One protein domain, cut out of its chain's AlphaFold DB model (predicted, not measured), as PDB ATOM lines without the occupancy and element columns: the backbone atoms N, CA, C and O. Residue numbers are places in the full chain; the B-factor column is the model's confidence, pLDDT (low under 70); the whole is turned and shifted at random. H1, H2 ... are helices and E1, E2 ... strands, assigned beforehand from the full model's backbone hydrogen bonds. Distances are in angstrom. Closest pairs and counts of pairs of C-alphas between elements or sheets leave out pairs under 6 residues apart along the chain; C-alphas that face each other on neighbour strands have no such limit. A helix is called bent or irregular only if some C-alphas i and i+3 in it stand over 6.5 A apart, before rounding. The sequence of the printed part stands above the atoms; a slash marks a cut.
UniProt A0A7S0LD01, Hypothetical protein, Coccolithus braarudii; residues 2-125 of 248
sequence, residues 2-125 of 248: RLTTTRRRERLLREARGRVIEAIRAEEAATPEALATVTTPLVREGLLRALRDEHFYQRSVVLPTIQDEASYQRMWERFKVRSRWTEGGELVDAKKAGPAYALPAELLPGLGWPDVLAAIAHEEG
ATOM      1  N   ARG A   2      36.886  15.456 -68.625       69.75
ATOM      2  CA  ARG A   2      36.065  15.651 -67.403       69.75
ATOM      3  C   ARG A   2      34.789  14.805 -67.351       69.75
ATOM      4  O   ARG A   2      34.533  14.166 -66.338       69.75
ATOM      5  N   LEU A   3      34.038  14.732 -68.454       75.12
ATOM      6  CA  LEU A   3      32.886  13.823 -68.555       75.12
ATOM      7  C   LEU A   3      33.304  12.354 -68.395       75.12
ATOM      8  O   LEU A   3      32.598  11.577 -67.764       75.12
ATOM      9  N   THR A   4      34.478  11.981 -68.904       80.62
ATOM     10  CA  THR A   4      35.061  10.645 -68.726       80.62
ATOM     11  C   THR A   4      35.342  10.357 -67.248       80.62
ATOM     12  O   THR A   4      34.990   9.285 -66.760       80.62
ATOM     13  N   THR A   5      35.913  11.318 -66.516       80.25
ATOM     14  CA  THR A   5      36.128  11.224 -65.063       80.25
ATOM     15  C   THR A   5      34.806  11.084 -64.312       80.25
ATOM     16  O   THR A   5      34.682  10.207 -63.463       80.25
ATOM     17  N   THR A   6      33.793  11.891 -64.645       81.81
ATOM     18  CA  THR A   6      32.463  11.787 -64.026       81.81
ATOM     19  C   THR A   6      31.847  10.407 -64.246       81.81
ATOM     20  O   THR A   6      31.477   9.753 -63.274       81.81
ATOM     21  N   ARG A   7      31.839   9.905 -65.487       85.31
ATOM     22  CA  ARG A   7      31.340   8.557 -65.813       85.31
ATOM     23  C   ARG A   7      32.082   7.460 -65.058       85.31
ATOM     24  O   ARG A   7      31.474   6.502 -64.583       85.31
ATOM     25  N   ARG A   8      33.408   7.587 -64.928       88.00
ATOM     26  CA  ARG A   8      34.226   6.653 -64.142       88.00
ATOM     27  C   ARG A   8      33.793   6.644 -62.676       88.00
ATOM     28  O   ARG A   8      33.610   5.565 -62.121       88.00
ATOM     29  N   ARG A   9      33.610   7.817 -62.065       90.25
ATOM     30  CA  ARG A   9      33.159   7.955 -60.669       90.25
ATOM     31  C   ARG A   9      31.777   7.353 -60.453       90.25
ATOM     32  O   ARG A   9      31.589   6.600 -59.507       90.25
ATOM     33  N   GLU A  10      30.841   7.631 -61.353       89.44
ATOM     34  CA  GLU A  10      29.479   7.086 -61.302       89.44
ATOM     35  C   GLU A  10      29.468   5.555 -61.409       89.44
ATOM     36  O   GLU A  10      28.729   4.890 -60.684       89.44
ATOM     37  N   ARG A  11      30.318   4.977 -62.269       92.25
ATOM     38  CA  ARG A  11      30.484   3.522 -62.355       92.25
ATOM     39  C   ARG A  11      31.037   2.937 -61.053       92.25
ATOM     40  O   ARG A  11      30.460   1.982 -60.543       92.25
ATOM     41  N   LEU A  12      32.094   3.535 -60.500       94.31
ATOM     42  CA  LEU A  12      32.698   3.076 -59.246       94.31
ATOM     43  C   LEU A  12      31.710   3.124 -58.076       94.31
ATOM     44  O   LEU A  12      31.648   2.176 -57.300       94.31
ATOM     45  N   LEU A  13      30.915   4.195 -57.961       93.88
ATOM     46  CA  LEU A  13      29.874   4.307 -56.932       93.88
ATOM     47  C   LEU A  13      28.836   3.188 -57.062       93.88
ATOM     48  O   LEU A  13      28.485   2.558 -56.065       93.88
ATOM     49  N   ARG A  14      28.402   2.886 -58.291       93.19
ATOM     50  CA  ARG A  14      27.431   1.822 -58.569       93.19
ATOM     51  C   ARG A  14      27.964   0.433 -58.216       93.19
ATOM     52  O   ARG A  14      27.264  -0.332 -57.557       93.19
ATOM     53  N   GLU A  15      29.184   0.116 -58.642       95.75
ATOM     54  CA  GLU A  15      29.850  -1.164 -58.352       95.75
ATOM     55  C   GLU A  15      30.068  -1.338 -56.843       95.75
ATOM     56  O   GLU A  15      29.681  -2.358 -56.270       95.75
ATOM     57  N   ALA A  16      30.596  -0.307 -56.178       96.69
ATOM     58  CA  ALA A  16      30.805  -0.315 -54.736       96.69
ATOM     59  C   ALA A  16      29.491  -0.474 -53.964       96.69
ATOM     60  O   ALA A  16      29.419  -1.280 -53.040       96.69
ATOM     61  N   ARG A  17      28.429   0.238 -54.365       96.00
ATOM     62  CA  ARG A  17      27.093   0.089 -53.774       96.00
ATOM     63  C   ARG A  17      26.610  -1.357 -53.853       96.00
ATOM     64  O   ARG A  17      26.140  -1.879 -52.846       96.00
ATOM     65  N   GLY A  18      26.717  -1.982 -55.028       95.94
ATOM     66  CA  GLY A  18      26.334  -3.381 -55.231       95.94
ATOM     67  C   GLY A  18      27.076  -4.308 -54.272       95.94
ATOM     68  O   GLY A  18      26.443  -5.015 -53.491       95.94
ATOM     69  N   ARG A  19      28.409  -4.196 -54.236       97.12
ATOM     70  CA  ARG A  19      29.263  -5.006 -53.359       97.12
ATOM     71  C   ARG A  19      28.941  -4.835 -51.872       97.12
ATOM     72  O   ARG A  19      28.925  -5.822 -51.142       97.12
ATOM     73  N   VAL A  20      28.687  -3.605 -51.421       97.00
ATOM     74  CA  VAL A  20      28.341  -3.310 -50.018       97.00
ATOM     75  C   VAL A  20      26.972  -3.888 -49.659       97.00
ATOM     76  O   VAL A  20      26.813  -4.466 -48.590       97.00
ATOM     77  N   ILE A  21      25.983  -3.780 -50.554       96.69
ATOM     78  CA  ILE A  21      24.657  -4.384 -50.345       96.69
ATOM     79  C   ILE A  21      24.762  -5.908 -50.254       96.69
ATOM     80  O   ILE A  21      24.113  -6.512 -49.402       96.69
ATOM     81  N   GLU A  22      25.572  -6.532 -51.107       96.94
ATOM     82  CA  GLU A  22      25.843  -7.971 -51.044       96.94
ATOM     83  C   GLU A  22      26.531  -8.364 -49.735       96.94
ATOM     84  O   GLU A  22      26.079  -9.306 -49.093       96.94
ATOM     85  N   ALA A  23      27.540  -7.603 -49.291       96.62
ATOM     86  CA  ALA A  23      28.230  -7.836 -48.020       96.62
ATOM     87  C   ALA A  23      27.261  -7.801 -46.829       96.62
ATOM     88  O   ALA A  23      27.281  -8.686 -45.979       96.62
ATOM     89  N   ILE A  24      26.368  -6.801 -46.801       95.94
ATOM     90  CA  ILE A  24      25.339  -6.660 -45.761       95.94
ATOM     91  C   ILE A  24      24.378  -7.851 -45.789       95.94
ATOM     92  O   ILE A  24      24.068  -8.409 -44.742       95.94
ATOM     93  N   ARG A  25      23.908  -8.254 -46.976       96.62
ATOM     94  CA  ARG A  25      22.991  -9.398 -47.129       96.62
ATOM     95  C   ARG A  25      23.627 -10.726 -46.732       96.62
ATOM     96  O   ARG A  25      22.915 -11.606 -46.269       96.62
ATOM     97  N   ALA A  26      24.929 -10.869 -46.954       96.69
ATOM     98  CA  ALA A  26      25.698 -12.056 -46.605       96.69
ATOM     99  C   ALA A  26      26.213 -12.043 -45.153       96.69
ATOM    100  O   ALA A  26      26.926 -12.968 -44.777       96.69
ATOM    101  N   GLU A  27      25.891 -11.006 -44.367       95.12
ATOM    102  CA  GLU A  27      26.397 -10.804 -42.998       95.12
ATOM    103  C   GLU A  27      27.936 -10.868 -42.910       95.12
ATOM    104  O   GLU A  27      28.524 -11.307 -41.922       95.12
ATOM    105  N   GLU A  28      28.612 -10.415 -43.967       95.38
ATOM    106  CA  GLU A  28      30.067 -10.418 -44.048       95.38
ATOM    107  C   GLU A  28      30.667  -9.414 -43.054       95.38
ATOM    108  O   GLU A  28      30.258  -8.251 -42.994       95.38
ATOM    109  N   ALA A  29      31.692  -9.833 -42.307       93.62
ATOM    110  CA  ALA A  29      32.395  -8.948 -41.386       93.62
ATOM    111  C   ALA A  29      33.070  -7.783 -42.137       93.62
ATOM    112  O   ALA A  29      33.813  -7.987 -43.095       93.62
ATOM    113  N   ALA A  30      32.850  -6.555 -41.666       93.19
ATOM    114  CA  ALA A  30      33.478  -5.343 -42.193       93.19
ATOM    115  C   ALA A  30      34.935  -5.214 -41.708       93.19
ATOM    116  O   ALA A  30      35.286  -4.289 -40.980       93.19
ATOM    117  N   THR A  31      35.792  -6.173 -42.063       93.75
ATOM    118  CA  THR A  31      37.217  -6.114 -41.713       93.75
ATOM    119  C   THR A  31      37.904  -4.942 -42.426       93.75
ATOM    120  O   THR A  31      37.470  -4.551 -43.518       93.75
ATOM    121  N   PRO A  32      38.993  -4.378 -41.867       90.75
ATOM    122  CA  PRO A  32      39.756  -3.321 -42.529       90.75
ATOM    123  C   PRO A  32      40.147  -3.668 -43.973       90.75
ATOM    124  O   PRO A  32      40.060  -2.815 -44.856       90.75
ATOM    125  N   GLU A  33      40.512  -4.921 -44.244       89.94
ATOM    126  CA  GLU A  33      40.868  -5.421 -45.574       89.94
ATOM    127  C   GLU A  33      39.662  -5.447 -46.529       89.94
ATOM    128  O   GLU A  33      39.761  -5.008 -47.685       89.94
ATOM    129  N   ALA A  34      38.504  -5.914 -46.053       91.75
ATOM    130  CA  ALA A  34      37.279  -5.949 -46.848       91.75
ATOM    131  C   ALA A  34      36.793  -4.528 -47.177       91.75
ATOM    132  O   ALA A  34      36.495  -4.210 -48.334       91.75
ATOM    133  N   LEU A  35      36.812  -3.631 -46.188       93.25
ATOM    134  CA  LEU A  35      36.489  -2.217 -46.365       93.25
ATOM    135  C   LEU A  35      37.465  -1.532 -47.321       93.25
ATOM    136  O   LEU A  35      37.038  -0.773 -48.194       93.25
ATOM    137  N   ALA A  36      38.767  -1.798 -47.200       90.00
ATOM    138  CA  ALA A  36      39.787  -1.227 -48.075       90.00
ATOM    139  C   ALA A  36      39.577  -1.635 -49.539       90.00
ATOM    140  O   ALA A  36      39.768  -0.801 -50.429       90.00
ATOM    141  N   THR A  37      39.126  -2.867 -49.792       91.88
ATOM    142  CA  THR A  37      38.828  -3.366 -51.145       91.88
ATOM    143  C   THR A  37      37.758  -2.518 -51.844       91.88
ATOM    144  O   THR A  37      37.876  -2.227 -53.034       91.88
ATOM    145  N   VAL A  38      36.750  -2.047 -51.102       94.50
ATOM    146  CA  VAL A  38      35.665  -1.207 -51.642       94.50
ATOM    147  C   VAL A  38      36.016   0.283 -51.623       94.50
ATOM    148  O   VAL A  38      35.768   1.008 -52.586       94.50
ATOM    149  N   THR A  39      36.586   0.770 -50.523       93.06
ATOM    150  CA  THR A  39      36.785   2.207 -50.291       93.06
ATOM    151  C   THR A  39      38.004   2.764 -51.024       93.06
ATOM    152  O   THR A  39      37.958   3.901 -51.493       93.06
ATOM    153  N   THR A  40      39.071   1.981 -51.215       89.12
ATOM    154  CA  THR A  40      40.319   2.470 -51.832       89.12
ATOM    155  C   THR A  40      40.111   3.029 -53.246       89.12
ATOM    156  O   THR A  40      40.574   4.146 -53.509       89.12
ATOM    157  N   PRO A  41      39.408   2.343 -54.173       90.50
ATOM    158  CA  PRO A  41      39.143   2.890 -55.507       90.50
ATOM    159  C   PRO A  41      38.338   4.196 -55.479       90.50
ATOM    160  O   PRO A  41      38.622   5.111 -56.251       90.50
ATOM    161  N   LEU A  42      37.370   4.310 -54.563       92.00
ATOM    162  CA  LEU A  42      36.528   5.498 -54.410       92.00
ATOM    163  C   LEU A  42      37.333   6.693 -53.881       92.00
ATOM    164  O   LEU A  42      37.270   7.793 -54.434       92.00
ATOM    165  N   VAL A  43      38.149   6.480 -52.848       88.62
ATOM    166  CA  VAL A  43      38.972   7.539 -52.242       88.62
ATOM    167  C   VAL A  43      40.000   8.080 -53.237       88.62
ATOM    168  O   VAL A  43      40.217   9.297 -53.284       88.62
ATOM    169  N   ARG A  44      40.587   7.209 -54.074       82.94
ATOM    170  CA  ARG A  44      41.493   7.598 -55.173       82.94
ATOM    171  C   ARG A  44      40.837   8.564 -56.158       82.94
ATOM    172  O   ARG A  44      41.519   9.417 -56.713       82.94
ATOM    173  N   GLU A  45      39.526   8.460 -56.338       85.44
ATOM    174  CA  GLU A  45      38.737   9.363 -57.177       85.44
ATOM    175  C   GLU A  45      38.234  10.617 -56.450       85.44
ATOM    176  O   GLU A  45      37.526  11.432 -57.040       85.44
ATOM    177  N   GLY A  46      38.605  10.818 -55.186       83.31
ATOM    178  CA  GLY A  46      38.138  11.961 -54.405       83.31
ATOM    179  C   GLY A  46      36.738  11.784 -53.813       83.31
ATOM    180  O   GLY A  46      36.167  12.770 -53.359       83.31
ATOM    181  N   LEU A  47      36.187  10.566 -53.825       89.62
ATOM    182  CA  LEU A  47      34.863  10.246 -53.283       89.62
ATOM    183  C   LEU A  47      34.940   9.903 -51.786       89.62
ATOM    184  O   LEU A  47      36.030   9.860 -51.200       89.62
ATOM    185  N   LEU A  48      33.770   9.628 -51.196       91.56
ATOM    186  CA  LEU A  48      33.558   9.315 -49.777       91.56
ATOM    187  C   LEU A  48      33.899  10.487 -48.859       91.56
ATOM    188  O   LEU A  48      34.481  10.317 -47.786       91.56
ATOM    189  N   ARG A  49      33.536  11.702 -49.273       86.88
ATOM    190  CA  ARG A  49      33.871  12.926 -48.546       86.88
ATOM    191  C   ARG A  49      33.315  12.924 -47.125       86.88
ATOM    192  O   ARG A  49      34.033  13.337 -46.228       86.88
ATOM    193  N   ALA A  50      32.111  12.393 -46.913       85.94
ATOM    194  CA  ALA A  50      31.508  12.288 -45.583       85.94
ATOM    195  C   ALA A  50      32.312  11.407 -44.603       85.94
ATOM    196  O   ALA A  50      32.262  11.650 -43.406       85.94
ATOM    197  N   LEU A  51      33.075  10.422 -45.095       89.12
ATOM    198  CA  LEU A  51      33.955   9.591 -44.254       89.12
ATOM    199  C   LEU A  51      35.339  10.203 -44.070       89.12
ATOM    200  O   LEU A  51      36.015   9.960 -43.079       89.12
ATOM    201  N   ARG A  52      35.793  10.962 -45.062       86.94
ATOM    202  CA  ARG A  52      37.121  11.573 -45.048       86.94
ATOM    203  C   ARG A  52      37.153  12.881 -44.278       86.94
ATOM    204  O   ARG A  52      38.218  13.314 -43.882       86.94
ATOM    205  N   ASP A  53      36.017  13.544 -44.127       80.81
ATOM    206  CA  ASP A  53      35.911  14.852 -43.502       80.81
ATOM    207  C   ASP A  53      35.124  14.732 -42.186       80.81
ATOM    208  O   ASP A  53      33.901  14.626 -42.187       80.81
ATOM    209  N   GLU A  54      35.827  14.805 -41.051       77.31
ATOM    210  CA  GLU A  54      35.225  14.711 -39.709       77.31
ATOM    211  C   GLU A  54      34.235  15.848 -39.387       77.31
ATOM    212  O   GLU A  54      33.339  15.687 -38.563       77.31
ATOM    213  N   HIS A  55      34.355  16.993 -40.066       75.81
ATOM    214  CA  HIS A  55      33.471  18.147 -39.889       75.81
ATOM    215  C   HIS A  55      32.542  18.348 -41.091       75.81
ATOM    216  O   HIS A  55      32.006  19.445 -41.285       75.81
ATOM    217  N   PHE A  56      32.345  17.313 -41.914       80.31
ATOM    218  CA  PHE A  56      31.611  17.397 -43.174       80.31
ATOM    219  C   PHE A  56      30.254  18.104 -43.022       80.31
ATOM    220  O   PHE A  56      29.954  19.066 -43.733       80.31
ATOM    221  N   TYR A  57      29.463  17.677 -42.035       76.69
ATOM    222  CA  TYR A  57      28.134  18.228 -41.779       76.69
ATOM    223  C   TYR A  57      28.175  19.653 -41.217       76.69
ATOM    224  O   TYR A  57      27.371  20.490 -41.620       76.69
ATOM    225  N   GLN A  58      29.143  19.964 -40.355       74.69
ATOM    226  CA  GLN A  58      29.291  21.287 -39.736       74.69
ATOM    227  C   GLN A  58      29.660  22.354 -40.778       74.69
ATOM    228  O   GLN A  58      29.124  23.461 -40.758       74.69
ATOM    229  N   ARG A  59      30.512  22.002 -41.752       67.94
ATOM    230  CA  ARG A  59      30.928  22.913 -42.832       67.94
ATOM    231  C   ARG A  59      29.834  23.205 -43.852       67.94
ATOM    232  O   ARG A  59      29.889  24.230 -44.520       67.94
ATOM    233  N   SER A  60      28.854  22.319 -44.003       63.34
ATOM    234  CA  SER A  60      27.785  22.497 -44.996       63.34
ATOM    235  C   SER A  60      26.805  23.635 -44.663       63.34
ATOM    236  O   SER A  60      26.006  24.016 -45.515       63.34
ATOM    237  N   VAL A  61      26.884  24.190 -43.447       60.78
ATOM    238  CA  VAL A  61      25.910  25.148 -42.900       60.78
ATOM    239  C   VAL A  61      26.480  26.572 -42.770       60.78
ATOM    240  O   VAL A  61      25.712  27.517 -42.603       60.78
ATOM    241  N   VAL A  62      27.801  26.770 -42.879       60.00
ATOM    242  CA  VAL A  62      28.453  28.054 -42.549       60.00
ATOM    243  C   VAL A  62      29.450  28.474 -43.634       60.00
ATOM    244  O   VAL A  62      30.159  27.641 -44.195       60.00
ATOM    245  N   LEU A  63      29.510  29.778 -43.937       62.03
ATOM    246  CA  LEU A  63      30.554  30.340 -44.798       62.03
ATOM    247  C   LEU A  63      31.920  30.210 -44.102       62.03
ATOM    248  O   LEU A  63      32.035  30.612 -42.944       62.03
ATOM    249  N   PRO A  64      32.949  29.671 -44.776       64.88
ATOM    250  CA  PRO A  64      34.233  29.412 -44.144       64.88
ATOM    251  C   PRO A  64      34.944  30.718 -43.779       64.88
ATOM    252  O   PRO A  64      35.106  31.612 -44.610       64.88
ATOM    253  N   THR A  65      35.397  30.812 -42.532       77.00
ATOM    254  CA  THR A  65      36.369  31.817 -42.090       77.00
ATOM    255  C   THR A  65      37.777  31.477 -42.603       77.00
ATOM    256  O   THR A  65      38.038  30.365 -43.062       77.00
ATOM    257  N   ILE A  66      38.731  32.405 -42.475       74.50
ATOM    258  CA  ILE A  66      40.151  32.151 -42.802       74.50
ATOM    259  C   ILE A  66      40.711  30.983 -41.963       74.50
ATOM    260  O   ILE A  66      41.475  30.149 -42.455       74.50
ATOM    261  N   GLN A  67      40.298  30.874 -40.698       72.75
ATOM    262  CA  GLN A  67      40.659  29.758 -39.824       72.75
ATOM    263  C   GLN A  67      40.051  28.434 -40.303       72.75
ATOM    264  O   GLN A  67      40.707  27.391 -40.186       72.75
ATOM    265  N   ASP A  68      38.846  28.461 -40.873       67.56
ATOM    266  CA  ASP A  68      38.217  27.280 -41.470       67.56
ATOM    267  C   ASP A  68      38.939  26.849 -42.742       67.56
ATOM    268  O   ASP A  68      39.135  25.654 -42.949       67.56
ATOM    269  N   GLU A  69      39.409  27.795 -43.557       71.31
ATOM    270  CA  GLU A  69      40.218  27.501 -44.742       71.31
ATOM    271  C   GLU A  69      41.565  26.867 -44.360       71.31
ATOM    272  O   GLU A  69      41.942  25.825 -44.902       71.31
ATOM    273  N   ALA A  70      42.258  27.409 -43.355       75.75
ATOM    274  CA  ALA A  70      43.489  26.811 -42.839       75.75
ATOM    275  C   ALA A  70      43.250  25.409 -42.246       75.75
ATOM    276  O   ALA A  70      44.055  24.495 -42.437       75.75
ATOM    277  N   SER A  71      42.132  25.219 -41.542       70.81
ATOM    278  CA  SER A  71      41.744  23.917 -40.984       70.81
ATOM    279  C   SER A  71      41.361  22.920 -42.075       70.81
ATOM    280  O   SER A  71      41.733  21.753 -41.991       70.81
ATOM    281  N   TYR A  72      40.707  23.384 -43.140       72.06
ATOM    282  CA  TYR A  72      40.404  22.597 -44.328       72.06
ATOM    283  C   TYR A  72      41.692  22.105 -44.990       72.06
ATOM    284  O   TYR A  72      41.847  20.905 -45.193       72.06
ATOM    285  N   GLN A  73      42.662  22.989 -45.243       74.62
ATOM    286  CA  GLN A  73      43.938  22.587 -45.844       74.62
ATOM    287  C   GLN A  73      44.692  21.571 -44.975       74.62
ATOM    288  O   GLN A  73      45.136  20.541 -45.486       74.62
ATOM    289  N   ARG A  74      44.772  21.793 -43.654       76.88
ATOM    290  CA  ARG A  74      45.380  20.828 -42.715       76.88
ATOM    291  C   ARG A  74      44.693  19.461 -42.743       76.88
ATOM    292  O   ARG A  74      45.367  18.435 -42.714       76.88
ATOM    293  N   MET A  75      43.367  19.448 -42.824       74.88
ATOM    294  CA  MET A  75      42.573  18.226 -42.902       74.88
ATOM    295  C   MET A  75      42.874  17.448 -44.191       74.88
ATOM    296  O   MET A  75      43.163  16.256 -44.127       74.88
ATOM    297  N   TRP A  76      42.941  18.116 -45.348       74.25
ATOM    298  CA  TRP A  76      43.330  17.449 -46.598       74.25
ATOM    299  C   TRP A  76      44.763  16.924 -46.577       74.25
ATOM    300  O   TRP A  76      45.006  15.849 -47.125       74.25
ATOM    301  N   GLU A  77      45.699  17.624 -45.933       75.50
ATOM    302  CA  GLU A  77      47.073  17.133 -45.751       75.50
ATOM    303  C   GLU A  77      47.133  15.819 -44.957       75.50
ATOM    304  O   GLU A  77      47.917  14.942 -45.320       75.50
ATOM    305  N   ARG A  78      46.280  15.624 -43.938       75.94
ATOM    306  CA  ARG A  78      46.240  14.379 -43.140       75.94
ATOM    307  C   ARG A  78      45.913  13.150 -43.987       75.94
ATOM    308  O   ARG A  78      46.408  12.064 -43.704       75.94
ATOM    309  N   PHE A  79      45.106  13.320 -45.031       76.50
ATOM    310  CA  PHE A  79      44.680  12.209 -45.881       76.50
ATOM    311  C   PHE A  79      45.579  11.983 -47.083       76.50
ATOM    312  O   PHE A  79      45.358  11.005 -47.792       76.50
ATOM    313  N   LYS A  80      46.560  12.857 -47.350       76.25
ATOM    314  CA  LYS A  80      47.452  12.700 -48.502       76.25
ATOM    315  C   LYS A  80      48.380  11.508 -48.306       76.25
ATOM    316  O   LYS A  80      49.233  11.480 -47.422       76.25
ATOM    317  N   VAL A  81      48.267  10.555 -49.219       75.88
ATOM    318  CA  VAL A  81      49.231   9.474 -49.395       75.88
ATOM    319  C   VAL A  81      50.496  10.088 -49.980       75.88
ATOM    320  O   VAL A  81      50.438  10.768 -51.003       75.88
ATOM    321  N   ARG A  82      51.636   9.884 -49.314       73.50
ATOM    322  CA  ARG A  82      52.931  10.449 -49.732       73.50
ATOM    323  C   ARG A  82      53.671   9.554 -50.727       73.50
ATOM    324  O   ARG A  82      54.367  10.057 -51.598       73.50
ATOM    325  N   SER A  83      53.468   8.246 -50.650       73.06
ATOM    326  CA  SER A  83      54.047   7.260 -51.562       73.06
ATOM    327  C   SER A  83      53.057   6.123 -51.802       73.06
ATOM    328  O   SER A  83      52.280   5.774 -50.912       73.06
ATOM    329  N   ARG A  84      53.029   5.571 -53.017       68.44
ATOM    330  CA  ARG A  84      52.134   4.460 -53.377       68.44
ATOM    331  C   ARG A  84      52.836   3.448 -54.267       68.44
ATOM    332  O   ARG A  84      53.672   3.828 -55.079       68.44
ATOM    333  N   TRP A  85      52.433   2.192 -54.166       65.50
ATOM    334  CA  TRP A  85      52.864   1.148 -55.089       65.50
ATOM    335  C   TRP A  85      52.042   1.208 -56.388       65.50
ATOM    336  O   TRP A  85      50.823   1.409 -56.344       65.50
ATOM    337  N   THR A  86      52.699   1.090 -57.540       67.56
ATOM    338  CA  THR A  86      52.059   0.943 -58.857       67.56
ATOM    339  C   THR A  86      51.620  -0.506 -59.094       67.56
ATOM    340  O   THR A  86      52.039  -1.407 -58.370       67.56
ATOM    341  N   GLU A  87      50.798  -0.758 -60.122       57.72
ATOM    342  CA  GLU A  87      50.443  -2.132 -60.537       57.72
ATOM    343  C   GLU A  87      51.678  -2.969 -60.919       57.72
ATOM    344  O   GLU A  87      51.654  -4.187 -60.781       57.72
ATOM    345  N   GLY A  88      52.777  -2.321 -61.326       71.56
ATOM    346  CA  GLY A  88      54.068  -2.961 -61.597       71.56
ATOM    347  C   GLY A  88      54.954  -3.171 -60.364       71.56
ATOM    348  O   GLY A  88      56.098  -3.585 -60.516       71.56
ATOM    349  N   GLY A  89      54.468  -2.866 -59.155       76.75
ATOM    350  CA  GLY A  89      55.226  -3.059 -57.918       76.75
ATOM    351  C   GLY A  89      56.322  -2.019 -57.672       76.75
ATOM    352  O   GLY A  89      57.232  -2.280 -56.897       76.75
ATOM    353  N   GLU A  90      56.251  -0.835 -58.286       81.31
ATOM    354  CA  GLU A  90      57.186   0.269 -58.028       81.31
ATOM    355  C   GLU A  90      56.605   1.244 -56.994       81.31
ATOM    356  O   GLU A  90      55.449   1.661 -57.113       81.31
ATOM    357  N   LEU A  91      57.394   1.641 -55.991       78.06
ATOM    358  CA  LEU A  91      56.999   2.673 -55.031       78.06
ATOM    359  C   LEU A  91      57.252   4.064 -55.626       78.06
ATOM    360  O   LEU A  91      58.393   4.510 -55.724       78.06
ATOM    361  N   VAL A  92      56.184   4.777 -55.975       76.12
ATOM    362  CA  VAL A  92      56.255   6.118 -56.569       76.12
ATOM    363  C   VAL A  92      55.821   7.202 -55.586       76.12
ATOM    364  O   VAL A  92      54.911   7.006 -54.774       76.12
ATOM    365  N   ASP A  93      56.451   8.377 -55.687       73.62
ATOM    366  CA  ASP A  93      56.017   9.588 -54.986       73.62
ATOM    367  C   ASP A  93      54.631   9.996 -55.495       73.62
ATOM    368  O   ASP A  93      54.439  10.383 -56.654       73.62
ATOM    369  N   ALA A  94      53.648   9.912 -54.605       66.75
ATOM    370  CA  ALA A  94      52.271  10.208 -54.941       66.75
ATOM    371  C   ALA A  94      52.072  11.694 -55.284       66.75
ATOM    372  O   ALA A  94      51.200  11.992 -56.091       66.75
ATOM    373  N   LYS A  95      52.904  12.636 -54.802       61.47
ATOM    374  CA  LYS A  95      52.811  14.051 -55.224       61.47
ATOM    375  C   LYS A  95      53.022  14.224 -56.726       61.47
ATOM    376  O   LYS A  95      52.346  15.052 -57.332       61.47
ATOM    377  N   LYS A  96      53.938  13.456 -57.325       64.25
ATOM    378  CA  LYS A  96      54.276  13.562 -58.756       64.25
ATOM    379  C   LYS A  96      53.225  12.920 -59.661       64.25
ATOM    380  O   LYS A  96      53.080  13.330 -60.805       64.25
ATOM    381  N   ALA A  97      52.469  11.954 -59.138       63.28
ATOM    382  CA  ALA A  97      51.411  11.249 -59.861       63.28
ATOM    383  C   ALA A  97      50.000  11.851 -59.653       63.28
ATOM    384  O   ALA A  97      49.016  11.281 -60.129       63.28
ATOM    385  N   GLY A  98      49.903  12.982 -58.945       57.06
ATOM    386  CA  GLY A  98      48.648  13.629 -58.552       57.06
ATOM    387  C   GLY A  98      48.184  13.232 -57.142       57.06
ATOM    388  O   GLY A  98      48.550  12.174 -56.637       57.06
ATOM    389  N   PRO A  99      47.371  14.065 -56.469       58.91
ATOM    390  CA  PRO A  99      47.040  13.864 -55.063       58.91
ATOM    391  C   PRO A  99      46.307  12.531 -54.845       58.91
ATOM    392  O   PRO A  99      45.169  12.355 -55.275       58.91
ATOM    393  N   ALA A 100      46.961  11.596 -54.157       66.94
ATOM    394  CA  ALA A 100      46.360  10.352 -53.700       66.94
ATOM    395  C   ALA A 100      45.929  10.517 -52.242       66.94
ATOM    396  O   ALA A 100      46.668  11.087 -51.443       66.94
ATOM    397  N   TYR A 101      44.741  10.024 -51.898       75.62
ATOM    398  CA  TYR A 101      44.209  10.111 -50.543       75.62
ATOM    399  C   TYR A 101      43.894   8.726 -49.970       75.62
ATOM    400  O   TYR A 101      43.711   7.777 -50.735       75.62
ATOM    401  N   ALA A 102      43.816   8.622 -48.644       79.56
ATOM    402  CA  ALA A 102      43.384   7.432 -47.911       79.56
ATOM    403  C   ALA A 102      42.340   7.798 -46.842       79.56
ATOM    404  O   ALA A 102      42.252   8.956 -46.426       79.56
ATOM    405  N   LEU A 103      41.550   6.814 -46.401       84.25
ATOM    406  CA  LEU A 103      40.780   6.958 -45.165       84.25
ATOM    407  C   LEU A 103      41.740   6.923 -43.964       84.25
ATOM    408  O   LEU A 103      42.727   6.185 -44.011       84.25
ATOM    409  N   PRO A 104      41.472   7.691 -42.896       80.12
ATOM    410  CA  PRO A 104      42.239   7.586 -41.659       80.12
ATOM    411  C   PRO A 104      42.145   6.170 -41.080       80.12
ATOM    412  O   PRO A 104      41.058   5.593 -41.002       80.12
ATOM    413  N   ALA A 105      43.287   5.619 -40.665       76.62
ATOM    414  CA  ALA A 105      43.376   4.256 -40.146       76.62
ATOM    415  C   ALA A 105      42.522   4.063 -38.886       76.62
ATOM    416  O   ALA A 105      42.027   2.970 -38.650       76.62
ATOM    417  N   GLU A 106      42.292   5.133 -38.121       79.88
ATOM    418  CA  GLU A 106      41.460   5.113 -36.917       79.88
ATOM    419  C   GLU A 106      39.979   4.842 -37.219       79.88
ATOM    420  O   GLU A 106      39.266   4.341 -36.353       79.88
ATOM    421  N   LEU A 107      39.509   5.145 -38.438       80.44
ATOM    422  CA  LEU A 107      38.132   4.850 -38.836       80.44
ATOM    423  C   LEU A 107      37.950   3.388 -39.236       80.44
ATOM    424  O   LEU A 107      36.889   2.840 -38.974       80.44
ATOM    425  N   LEU A 108      38.948   2.743 -39.853       77.31
ATOM    426  CA  LEU A 108      38.778   1.410 -40.453       77.31
ATOM    427  C   LEU A 108      38.298   0.334 -39.455       77.31
ATOM    428  O   LEU A 108      37.370  -0.386 -39.808       77.31
ATOM    429  N   PRO A 109      38.831   0.224 -38.221       80.31
ATOM    430  CA  PRO A 109      38.332  -0.738 -37.235       80.31
ATOM    431  C   PRO A 109      36.935  -0.414 -36.687       80.31
ATOM    432  O   PRO A 109      36.295  -1.292 -36.118       80.31
ATOM    433  N   GLY A 110      36.484   0.839 -36.802       84.81
ATOM    434  CA  GLY A 110      35.190   1.305 -36.293       84.81
ATOM    435  C   GLY A 110      34.112   1.468 -37.366       84.81
ATOM    436  O   GLY A 110      32.994   1.847 -37.031       84.81
ATOM    437  N   LEU A 111      34.442   1.226 -38.636       89.44
ATOM    438  CA  LEU A 111      33.564   1.489 -39.772       89.44
ATOM    439  C   LEU A 111      32.787   0.228 -40.159       89.44
ATOM    440  O   LEU A 111      33.372  -0.820 -40.414       89.44
ATOM    441  N   GLY A 112      31.465   0.326 -40.257       93.38
ATOM    442  CA  GLY A 112      30.618  -0.748 -40.766       93.38
ATOM    443  C   GLY A 112      30.290  -0.602 -42.253       93.38
ATOM    444  O   GLY A 112      30.368   0.480 -42.843       93.38
ATOM    445  N   TRP A 113      29.807  -1.688 -42.867       94.56
ATOM    446  CA  TRP A 113      29.198  -1.631 -44.201       94.56
ATOM    447  C   TRP A 113      28.070  -0.585 -44.330       94.56
ATOM    448  O   TRP A 113      28.021   0.088 -45.365       94.56
ATOM    449  N   PRO A 114      27.194  -0.378 -43.319       93.56
ATOM    450  CA  PRO A 114      26.186   0.680 -43.371       93.56
ATOM    451  C   PRO A 114      26.774   2.092 -43.496       93.56
ATOM    452  O   PRO A 114      26.220   2.907 -44.234       93.56
ATOM    453  N   ASP A 115      27.911   2.374 -42.856       92.19
ATOM    454  CA  ASP A 115      28.566   3.686 -42.924       92.19
ATOM    455  C   ASP A 115      29.131   3.950 -44.324       92.19
ATOM    456  O   ASP A 115      28.954   5.033 -44.892       92.19
ATOM    457  N   VAL A 116      29.743   2.928 -44.936       92.06
ATOM    458  CA  VAL A 116      30.198   2.987 -46.334       92.06
ATOM    459  C   VAL A 116      29.013   3.206 -47.274       92.06
ATOM    460  O   VAL A 116      29.083   4.050 -48.171       92.06
ATOM    461  N   LEU A 117      27.902   2.498 -47.059       93.38
ATOM    462  CA  LEU A 117      26.695   2.647 -47.872       93.38
ATOM    463  C   LEU A 117      26.090   4.052 -47.751       93.38
ATOM    464  O   LEU A 117      25.686   4.632 -48.763       93.38
ATOM    465  N   ALA A 118      26.053   4.610 -46.540       88.44
ATOM    466  CA  ALA A 118      25.584   5.968 -46.281       88.44
ATOM    467  C   ALA A 118      26.471   7.009 -46.979       88.44
ATOM    468  O   ALA A 118      25.963   7.933 -47.618       88.44
ATOM    469  N   ALA A 119      27.791   6.823 -46.946       89.81
ATOM    470  CA  ALA A 119      28.736   7.693 -47.634       89.81
ATOM    471  C   ALA A 119      28.599   7.631 -49.165       89.81
ATOM    472  O   ALA A 119      28.627   8.669 -49.824       89.81
ATOM    473  N   ILE A 120      28.378   6.443 -49.739       91.12
ATOM    474  CA  ILE A 120      28.070   6.288 -51.172       91.12
ATOM    475  C   ILE A 120      26.740   6.981 -51.510       91.12
ATOM    476  O   ILE A 120      26.651   7.714 -52.493       91.12
ATOM    477  N   ALA A 121      25.708   6.804 -50.679       86.56
ATOM    478  CA  ALA A 121      24.412   7.457 -50.867       86.56
ATOM    479  C   ALA A 121      24.504   8.985 -50.824       86.56
ATOM    480  O   ALA A 121      23.801   9.657 -51.585       86.56
ATOM    481  N   HIS A 122      25.389   9.519 -49.986       85.38
ATOM    482  CA  HIS A 122      25.700  10.937 -49.951       85.38
ATOM    483  C   HIS A 122      26.315  11.431 -51.274       85.38
ATOM    484  O   HIS A 122      25.831  12.420 -51.824       85.38
ATOM    485  N   GLU A 123      27.324  10.745 -51.822       86.56
ATOM    486  CA  GLU A 123      27.958  11.126 -53.103       86.56
ATOM    487  C   GLU A 123      26.967  11.119 -54.280       86.56
ATOM    488  O   GLU A 123      27.059  11.933 -55.196       86.56
ATOM    489  N   GLU A 124      25.976  10.230 -54.237       83.31
ATOM    490  CA  GLU A 124      24.906  10.153 -55.238       83.31
ATOM    491  C   GLU A 124      23.766  11.165 -54.995       83.31
ATOM    492  O   GLU A 124      22.805  11.237 -55.767       83.31
ATOM    493  N   GLY A 125      23.833  11.938 -53.906       77.75
ATOM    494  CA  GLY A 125      22.799  12.895 -53.517       77.75
ATOM    495  C   GLY A 125      21.472  12.243 -53.122       77.75
ATOM    496  O   GLY A 125      20.445  12.911 -53.115       77.75
TER     497      GLY A 125
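This is residues 2 to 125 of the 248 residues of the protein "Hypothetical protein" of Coccolithus braarudii (UniProt A0A7S0LD01). Three helices, H1, H2 and H6, lie nearly side by side as the core, H1 running opposite to the other two, with short H3 packed on H6. Helix H5 and the small hairpin E1-E2 lie away from this core in different directions. The printed part has 124 residues, in the order H1, H2, H3, H4, H5, E1, E2, H6; it is mostly helix, with one antiparallel sheet, E1 - E2. It is compact, with a radius of gyration of the C-alphas of 15.4 A and spans of 47 by 40 by 34 A.

E1, residues 83 to 85, and E2, residues 91 to 93, form a hairpin, with N 84 and O 92 2.9 A apart, within hydrogen-bond range. H1, residues 2 to 25, touches H2, residues 32 to 44, with residues 9 to 20 alone, closest at the C-alphas of Ala 16 and Val 38, 5.8 A; this helical hairpin has a shallow tilt of 17 degrees, opposite ways. H1 touches H6, residues 113 to 123, with residues 13 to 24 alone, at a shallow tilt of 26 degrees, opposite ways; the closest C-alphas, of Val 20 and Trp 113, are 6.1 A apart. H3, residues 49 to 52, touches H6, the closest C-alphas being those of Ala 50 and Ala 119, 5.7 A. H3 and H4, residues 56 to 59, only just touch, only at the corner, with 3 pairs of C-alphas within 8 A, the closest those of Ala 50 and Phe 56, 5.6 A. H5, residues 66 to 79, touches no helix. Every O i to N i+4 pair is within hydrogen-bond range in H1 and H6, 6 of 9 in H2 and 9 of 10 in H5; H3 and H4 are too short for one.

H1 is 34.8 A long from C-alpha 2 at (36.065, 15.651, -67.403), H5 20.7 A, H2 16.8 A, and H6 15.6 A, ending at C-alpha 123 at (27.958, 11.126, -53.103). H2 is irregular, but only just: C-alphas 38 and 41 are 6.6 A apart.

The farthest C-alphas, of Ala 26 and Ile 66, are 46.7 A apart. The printed part has no cut; the link from E2 to H6, 19 residues, is long. Confidence is under 70 at residues 2, 59 to 64, 68, 84 to 87 and 94 to 100.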